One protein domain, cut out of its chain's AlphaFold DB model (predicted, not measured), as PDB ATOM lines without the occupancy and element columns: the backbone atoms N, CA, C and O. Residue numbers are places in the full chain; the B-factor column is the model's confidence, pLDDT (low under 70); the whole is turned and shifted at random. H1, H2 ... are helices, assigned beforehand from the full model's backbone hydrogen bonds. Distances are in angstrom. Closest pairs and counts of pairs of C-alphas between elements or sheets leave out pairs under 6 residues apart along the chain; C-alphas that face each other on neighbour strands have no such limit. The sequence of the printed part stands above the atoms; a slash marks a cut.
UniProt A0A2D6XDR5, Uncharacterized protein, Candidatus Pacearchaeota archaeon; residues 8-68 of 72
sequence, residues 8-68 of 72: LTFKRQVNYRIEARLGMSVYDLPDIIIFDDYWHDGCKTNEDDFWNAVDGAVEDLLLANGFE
ATOM      1  N   LEU A   8     -55.344  22.202  28.983       96.75
ATOM      2  CA  LEU A   8     -56.049  22.817  30.105       96.75
ATOM      3  C   LEU A   8     -56.162  21.848  31.289       96.75
ATOM      4  O   LEU A   8     -55.979  22.252  32.436       96.75
ATOM      5  N   THR A   9     -56.441  20.580  31.011       96.81
ATOM      6  CA  THR A   9     -56.498  19.499  31.992       96.81
ATOM      7  C   THR A   9     -55.129  19.277  32.611       96.81
ATOM      8  O   THR A   9     -55.048  19.208  33.832       96.81
ATOM      9  N   PHE A  10     -54.060  19.277  31.812       97.75
ATOM     10  CA  PHE A  10     -52.681  19.252  32.305       97.75
ATOM     11  C   PHE A  10     -52.414  20.358  33.339       97.75
ATOM     12  O   PHE A  10     -52.125  20.055  34.496       97.75
ATOM     13  N   LYS A  11     -52.638  21.634  32.986       97.44
ATOM     14  CA  LYS A  11     -52.430  22.762  33.917       97.44
ATOM     15  C   LYS A  11     -53.275  22.658  35.188       97.44
ATOM     16  O   LYS A  11     -52.812  22.995  36.274       97.44
ATOM     17  N   ARG A  12     -54.519  22.178  35.070       97.50
ATOM     18  CA  ARG A  12     -55.397  21.943  36.228       97.50
ATOM     19  C   ARG A  12     -54.845  20.865  37.155       97.50
ATOM     20  O   ARG A  12     -54.920  21.043  38.365       97.50
ATOM     21  N   GLN A  13     -54.302  19.777  36.609       98.00
ATOM     22  CA  GLN A  13     -53.696  18.713  37.413       98.00
ATOM     23  C   GLN A  13     -52.420  19.185  38.111       98.00
ATOM     24  O   GLN A  13     -52.250  18.889  39.292       98.00
ATOM     25  N   VAL A  14     -51.577  19.973  37.435       97.69
ATOM     26  CA  VAL A  14     -50.400  20.586  38.072       97.69
ATOM     27  C   VAL A  14     -50.826  21.495  39.226       97.69
ATOM     28  O   VAL A  14     -50.359  21.316  40.349       97.69
ATOM     29  N   ASN A  15     -51.791  22.394  38.997       97.69
ATOM     30  CA  ASN A  15     -52.304  23.265  40.055       97.69
ATOM     31  C   ASN A  15     -52.888  22.479  41.234       97.69
ATOM     32  O   ASN A  15     -52.558  22.765  42.376       97.69
ATOM     33  N   TYR A  16     -53.699  21.455  40.965       97.81
ATOM     34  CA  TYR A  16     -54.272  20.610  42.012       97.81
ATOM     35  C   TYR A  16     -53.193  19.942  42.875       97.81
ATOM     36  O   TYR A  16     -53.311  19.883  44.098       97.81
ATOM     37  N   ARG A  17     -52.118  19.449  42.251       97.00
ATOM     38  CA  ARG A  17     -51.014  18.797  42.964       97.00
ATOM     39  C   ARG A  17     -50.168  19.769  43.783       97.00
ATOM     40  O   ARG A  17     -49.681  19.359  44.837       97.00
ATOM     41  N   ILE A  18     -50.005  21.005  43.319       96.25
ATOM     42  CA  ILE A  18     -49.331  22.078  44.059       96.25
ATOM     43  C   ILE A  18     -50.195  22.535  45.239       96.25
ATOM     44  O   ILE A  18     -49.713  22.542  46.369       96.25
ATOM     45  N   GLU A  19     -51.489  22.787  45.024       96.31
ATOM     46  CA  GLU A  19     -52.434  23.140  46.093       96.31
ATOM     47  C   GLU A  19     -52.498  22.062  47.178       96.31
ATOM     48  O   GLU A  19     -52.496  22.379  48.365       96.31
ATOM     49  N   ALA A  20     -52.487  20.782  46.797       95.56
ATOM     50  CA  ALA A  20     -52.486  19.677  47.753       95.56
ATOM     51  C   ALA A  20     -51.223  19.624  48.636       95.56
ATOM     52  O   ALA A  20     -51.277  19.057  49.726       95.56
ATOM     53  N   ARG A  21     -50.097  20.183  48.174       93.94
ATOM     54  CA  ARG A  21     -48.808  20.177  48.892       93.94
ATOM     55  C   ARG A  21     -48.581  21.442  49.699       93.94
ATOM     56  O   ARG A  21     -48.198  21.360  50.859       93.94
ATOM     57  N   LEU A  22     -48.825  22.593  49.081       94.44
ATOM     58  CA  LEU A  22     -48.478  23.901  49.633       94.44
ATOM     59  C   LEU A  22     -49.689  24.661  50.188       94.44
ATOM     60  O   LEU A  22     -49.522  25.656  50.886       94.44
ATOM     61  N   GLY A  23     -50.913  24.228  49.871       94.69
ATOM     62  CA  GLY A  23     -52.132  24.959  50.222       94.69
ATOM     63  C   GLY A  23     -52.325  26.265  49.442       94.69
ATOM     64  O   GLY A  23     -53.120  27.101  49.865       94.69
ATOM     65  N   MET A  24     -51.608  26.454  48.329       93.19
ATOM     66  CA  MET A  24     -51.671  27.646  47.472       93.19
ATOM     67  C   MET A  24     -51.670  27.280  45.990       93.19
ATOM     68  O   MET A  24     -51.230  26.191  45.618       93.19
ATOM     69  N   SER A  25     -52.165  28.189  45.150       94.38
ATOM     70  CA  SER A  25     -52.213  27.985  43.706       94.38
ATOM     71  C   SER A  25     -50.848  28.221  43.063       94.38
ATOM     72  O   SER A  25     -50.054  29.030  43.537       94.38
ATOM     73  N   VAL A  26     -50.603  27.596  41.907       94.31
ATOM     74  CA  VAL A  26     -49.421  27.896  41.072       94.31
ATOM     75  C   VAL A  26     -49.357  29.353  40.628       94.31
ATOM     76  O   VAL A  26     -48.285  29.842  40.299       94.31
ATOM     77  N   TYR A  27     -50.495  30.052  40.604       91.81
ATOM     78  CA  TYR A  27     -50.555  31.468  40.239       91.81
ATOM     79  C   TYR A  27     -50.139  32.405  41.380       91.81
ATOM     80  O   TYR A  27     -49.922  33.588  41.128       91.81
ATOM     81  N   ASP A  28     -50.032  31.884  42.604       93.69
ATOM     82  CA  ASP A  28     -49.588  32.627  43.787       93.69
ATOM     83  C   ASP A  28     -48.089  32.421  44.072       93.69
ATOM     84  O   ASP A  28     -47.536  33.051  44.975       93.69
ATOM     85  N   LEU A  29     -47.426  31.543  43.310       92.12
ATOM     86  CA  LEU A  29     -45.995  31.279  43.429       92.12
ATOM     87  C   LEU A  29     -45.168  32.418  42.802       92.12
ATOM     88  O   LEU A  29     -45.538  32.922  41.737       92.12
ATOM     89  N   PRO A  30     -44.058  32.842  43.438       90.75
ATOM     90  CA  PRO A  30     -43.193  33.892  42.903       90.75
ATOM     91  C   PRO A  30     -42.478  33.482  41.611       90.75
ATOM     92  O   PRO A  30     -42.378  34.305  40.697       90.75
ATOM     93  N   ASP A  31     -42.014  32.232  41.522       90.75
ATOM     94  CA  ASP A  31     -41.322  31.703  40.351       90.75
ATOM     95  C   ASP A  31     -42.247  30.810  39.520       90.75
ATOM     96  O   ASP A  31     -42.998  29.977  40.039       90.75
ATOM     97  N   ILE A  32     -42.183  30.991  38.199       88.62
ATOM     98  CA  ILE A  32     -43.030  30.299  37.225       88.62
ATOM     99  C   ILE A  32     -42.209  29.362  36.341       88.62
ATOM    100  O   ILE A  32     -41.040  29.614  36.059       88.62
ATOM    101  N   ILE A  33     -42.871  28.332  35.818       90.31
ATOM    102  CA  ILE A  33     -42.354  27.480  34.742       90.31
ATOM    103  C   ILE A  33     -43.100  27.751  33.432       90.31
ATOM    104  O   ILE A  33     -44.213  28.289  33.421       90.31
ATOM    105  N   ILE A  34     -42.518  27.321  32.315       93.88
ATOM    106  CA  ILE A  34     -43.178  27.329  31.009       93.88
ATOM    107  C   ILE A  34     -43.858  25.969  30.818       93.88
ATOM    108  O   ILE A  34     -43.226  24.978  30.475       93.88
ATOM    109  N   PHE A  35     -45.174  25.913  31.032       93.31
ATOM    110  CA  PHE A  35     -45.956  24.673  30.915       93.31
ATOM    111  C   PHE A  35     -45.833  23.969  29.552       93.31
ATOM    112  O   PHE A  35     -45.991  22.751  29.484       93.31
ATOM    113  N   ASP A  36     -45.562  24.721  28.484       95.25
ATOM    114  CA  ASP A  36     -45.395  24.177  27.133       95.25
ATOM    115  C   ASP A  36     -44.151  23.278  27.010       95.25
ATOM    116  O   ASP A  36     -44.148  22.382  26.170       95.25
ATOM    117  N   ASP A  37     -43.141  23.444  27.875       96.25
ATOM    118  CA  ASP A  37     -41.910  22.637  27.842       96.25
ATOM    119  C   ASP A  37     -42.147  21.180  28.281       96.25
ATOM    120  O   ASP A  37     -41.387  20.283  27.916       96.25
ATOM    121  N   TYR A  38     -43.233  20.924  29.016       96.25
ATOM    122  CA  TYR A  38     -43.612  19.595  29.514       96.25
ATOM    123  C   TYR A  38     -44.698  18.943  28.654       96.25
ATOM    124  O   TYR A  38     -44.875  17.726  28.679       96.25
ATOM    125  N   TRP A  39     -45.461  19.736  27.898       96.38
ATOM    126  CA  TRP A  39     -46.613  19.249  27.151       96.38
ATOM    127  C   TRP A  39     -46.246  18.856  25.719       96.38
ATOM    128  O   TRP A  39     -45.943  19.699  24.878       96.38
ATOM    129  N   HIS A  40     -46.374  17.568  25.399       94.56
ATOM    130  CA  HIS A  40     -46.120  17.038  24.059       94.56
ATOM    131  C   HIS A  40     -47.295  16.204  23.527       94.56
ATOM    132  O   HIS A  40     -48.237  15.867  24.243       94.56
ATOM    133  N   ASP A  41     -47.261  15.855  22.235       94.56
ATOM    134  CA  ASP A  41     -48.367  15.145  21.571       94.56
ATOM    135  C   ASP A  41     -48.706  13.793  22.221       94.56
ATOM    136  O   ASP A  41     -49.874  13.404  22.242       94.56
ATOM    137  N   GLY A  42     -47.713  13.116  22.807       93.75
ATOM    138  CA  GLY A  42     -47.896  11.866  23.558       93.75
ATOM    139  C   GLY A  42     -48.853  12.011  24.746       93.75
ATOM    140  O   GLY A  42     -49.741  11.173  24.923       93.75
ATOM    141  N   CYS A  43     -48.788  13.137  25.468       95.44
ATOM    142  CA  CYS A  43     -49.660  13.427  26.608       95.44
ATOM    143  C   CYS A  43     -51.153  13.427  26.241       95.44
ATOM    144  O   CYS A  43     -52.000  13.248  27.109       95.44
ATOM    145  N   LYS A  44     -51.515  13.622  24.964       95.44
ATOM    146  CA  LYS A  44     -52.921  13.677  24.524       95.44
ATOM    147  C   LYS A  44     -53.618  12.324  24.573       95.44
ATOM    148  O   LYS A  44     -54.844  12.287  24.682       95.44
ATOM    149  N   THR A  45     -52.869  11.235  24.428       94.31
ATOM    150  CA  THR A  45     -53.427   9.888  24.220       94.31
ATOM    151  C   THR A  45     -52.791   8.812  25.089       94.31
ATOM    152  O   THR A  45     -53.367   7.734  25.213       94.31
ATOM    153  N   ASN A  46     -51.628   9.085  25.681       94.69
ATOM    154  CA  ASN A  46     -50.938   8.186  26.592       94.69
ATOM    155  C   ASN A  46     -51.053   8.717  28.029       94.69
ATOM    156  O   ASN A  46     -50.675   9.850  28.318       94.69
ATOM    157  N   GLU A  47     -51.618   7.897  28.916       95.12
ATOM    158  CA  GLU A  47     -51.820   8.247  30.324       95.12
ATOM    159  C   GLU A  47     -50.495   8.372  31.082       95.12
ATOM    160  O   GLU A  47     -50.367   9.281  31.897       95.12
ATOM    161  N   ASP A  48     -49.500   7.546  30.763       96.06
ATOM    162  CA  ASP A  48     -48.193   7.612  31.420       96.06
ATOM    163  C   ASP A  48     -47.450   8.890  31.015       96.06
ATOM    164  O   ASP A  48     -46.956   9.614  31.872       96.06
ATOM    165  N   ASP A  49     -47.457   9.239  29.722       96.25
ATOM    166  CA  ASP A  49     -46.863  10.495  29.238       96.25
ATOM    167  C   ASP A  49     -47.555  11.720  29.851       96.25
ATOM    168  O   ASP A  49     -46.908  12.716  30.169       96.25
ATOM    169  N   PHE A  50     -48.878  11.657  30.034       97.44
ATOM    170  CA  PHE A  50     -49.629  12.720  30.694       97.44
ATOM    171  C   PHE A  50     -49.201  12.894  32.156       97.44
ATOM    172  O   PHE A  50     -48.919  14.014  32.582       97.44
ATOM    173  N   TRP A  51     -49.154  11.808  32.932       97.56
ATOM    174  CA  TRP A  51     -48.813  11.893  34.351       97.56
ATOM    175  C   TRP A  51     -47.336  12.202  34.585       97.56
ATOM    176  O   TRP A  51     -47.046  12.992  35.476       97.56
ATOM    177  N   ASN A  52     -46.431  11.702  33.742       97.31
ATOM    178  CA  ASN A  52     -45.014  12.066  33.791       97.31
ATOM    179  C   ASN A  52     -44.807  13.564  33.533       97.31
ATOM    180  O   ASN A  52     -44.041  14.208  34.245       97.31
ATOM    181  N   ALA A  53     -45.524  14.144  32.562       97.81
ATOM    182  CA  ALA A  53     -45.479  15.584  32.321       97.81
ATOM    183  C   ALA A  53     -46.007  16.379  33.525       97.81
ATOM    184  O   ALA A  53     -45.424  17.396  33.899       97.81
ATOM    185  N   VAL A  54     -47.114  15.931  34.138       97.94
ATOM    186  CA  VAL A  54     -47.661  16.560  35.353       97.94
ATOM    187  C   VAL A  54     -46.642  16.509  36.487       97.94
ATOM    188  O   VAL A  54     -46.457  17.514  37.168       97.94
ATOM    189  N   ASP A  55     -45.987  15.370  36.684       97.62
ATOM    190  CA  ASP A  55     -45.040  15.168  37.779       97.62
ATOM    191  C   ASP A  55     -43.793  16.031  37.604       97.62
ATOM    192  O   ASP A  55     -43.451  16.759  38.534       97.62
ATOM    193  N   GLY A  56     -43.213  16.063  36.400       96.94
ATOM    194  CA  GLY A  56     -42.066  16.925  36.101       96.94
ATOM    195  C   GLY A  56     -42.376  18.415  36.278       96.94
ATOM    196  O   GLY A  56     -41.603  19.142  36.891       96.94
ATOM    197  N   ALA A  57     -43.548  18.871  35.826       97.38
ATOM    198  CA  ALA A  57     -43.953  20.266  36.005       97.38
ATOM    199  C   ALA A  57     -44.166  20.636  37.485       97.38
ATOM    200  O   ALA A  57     -43.873  21.758  37.893       97.38
ATOM    201  N   VAL A  58     -44.699  19.717  38.297       96.81
ATOM    202  CA  VAL A  58     -44.873  19.942  39.740       96.81
ATOM    203  C   VAL A  58     -43.520  19.970  40.445       96.81
ATOM    204  O   VAL A  58     -43.308  20.845  41.278       96.81
ATOM    205  N   GLU A  59     -42.625  19.038  40.124       95.88
ATOM    206  CA  GLU A  59     -41.283  18.971  40.702       95.88
ATOM    207  C   GLU A  59     -40.510  20.266  40.436       95.88
ATOM    208  O   GLU A  59     -40.078  20.920  41.383       95.88
ATOM    209  N   ASP A  60     -40.449  20.711  39.181       95.75
ATOM    210  CA  ASP A  60     -39.725  21.931  38.824       95.75
ATOM    211  C   ASP A  60     -40.352  23.190  39.436       95.75
ATOM    212  O   ASP A  60     -39.626  24.097  39.839       95.75
ATOM    213  N   LEU A  61     -41.682  23.251  39.587       95.62
ATOM    214  CA  LEU A  61     -42.336  24.341  40.322       95.62
ATOM    215  C   LEU A  61     -41.930  24.367  41.796       95.62
ATOM    216  O   LEU A  61     -41.684  25.444  42.339       95.62
ATOM    217  N   LEU A  62     -41.874  23.206  42.449       95.44
ATOM    218  CA  LEU A  62     -41.462  23.109  43.848       95.44
ATOM    219  C   LEU A  62     -39.992  23.496  44.004       95.44
ATOM    220  O   LEU A  62     -39.681  24.342  44.838       95.44
ATOM    221  N   LEU A  63     -39.108  22.954  43.164       94.12
ATOM    222  CA  LEU A  63     -37.678  23.263  43.182       94.12
ATOM    223  C   LEU A  63     -37.408  24.745  42.893       94.12
ATOM    224  O   LEU A  63     -36.682  25.389  43.646       94.12
ATOM    225  N   ALA A  64     -38.032  25.315  41.856       93.88
ATOM    226  CA  ALA A  64     -37.853  26.722  41.495       93.88
ATOM    227  C   ALA A  64     -38.269  27.676  42.623       93.88
ATOM    228  O   ALA A  64     -37.643  28.713  42.801       93.88
ATOM    229  N   ASN A  65     -39.283  27.301  43.409       94.19
ATOM    230  CA  ASN A  65     -39.784  28.103  44.524       94.19
ATOM    231  C   ASN A  65     -39.160  27.723  45.885       94.19
ATOM    232  O   ASN A  65     -39.596  28.231  46.919       94.19
ATOM    233  N   GLY A  66     -38.143  26.851  45.906       94.06
ATOM    234  CA  GLY A  66     -37.409  26.470  47.118       94.06
ATOM    235  C   GLY A  66     -38.151  25.513  48.059       94.06
ATOM    236  O   GLY A  66     -37.822  25.448  49.239       94.06
ATOM    237  N   PHE A  67     -39.140  24.774  47.554       93.44
ATOM    238  CA  PHE A  67     -39.925  23.762  48.272       93.44
ATOM    239  C   PHE A  67     -39.374  22.344  48.045       93.44
ATOM    240  O   PHE A  67     -40.124  21.400  47.785       93.44
ATOM    241  N   GLU A  68     -38.050  22.199  48.109       89.75
ATOM    242  CA  GLU A  68     -37.317  20.963  47.802       89.75
ATOM    243  C   GLU A  68     -37.769  19.783  48.676       89.75
ATOM    244  O   GLU A  68     -37.841  18.654  48.200       89.75
TER     245      GLU A  68
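AT A GLANCE: This is residues 8 to 68 of the 72 residues of an uncharacterized protein of Candidatus Pacearchaeota archaeon (UniProt A0A2D6XDR5). Two long helices, H1 and H3, cross near their middles as an X and run the same way. Between them in the chain, a long link without a named element, residues 23 to 40, leads back along the length of the domain to short H2, which makes a corner with the beginning of H3. The printed part has 61 residues with three named helices, in the order H1, H2, H3, and no named strand; the class is all helix. The whole is compact, with a radius of gyration of the C-alphas of 11.1 A, and elongated, spanning 31 by 18 by 18 A.

IN THESE COORDINATES: H1, residues 8 to 22, begins at C-alpha 8 (-56.049, 22.817, 30.105) and is 21.0 A long from first to last C-alpha. The long link passes C-alpha 34 at (-43.178, 27.329, 31.009). H2, residues 41 to 44, measures 5.6 A. H3, residues 47 to 64, is the longest helix, 25.7 A, and ends at C-alpha 64 (-37.853, 26.722, 41.495).

HOW THE PARTS SIT: H1 and H3 touch, with the C-alphas of Val 14 and Val 54 the closest at 5.6 A. They run the same way at a steep tilt of 47 degrees. H1 and H2 are apart. H2 and H3 touch only at the corner by their tight link of 2 residues; H3 touches H2 with residues 49 to 53 alone, and the closest C-alphas are those of Cys 43 and Phe 50, 4.1 A apart. In H1 and H3 every O i to N i+4 pair is within hydrogen-bond range; H2 is too short for such a pair, and its one O i to N i+3 pair is within range.

THE WHOLE: The two C-alphas farthest apart are those of Thr 45 and Gly 66, 32.5 A. The printed part has no cut. The link from H1 to H2 is long, with 18 residues. Mean pLDDT of the printed part is 95.2, and no printed residue is under 70.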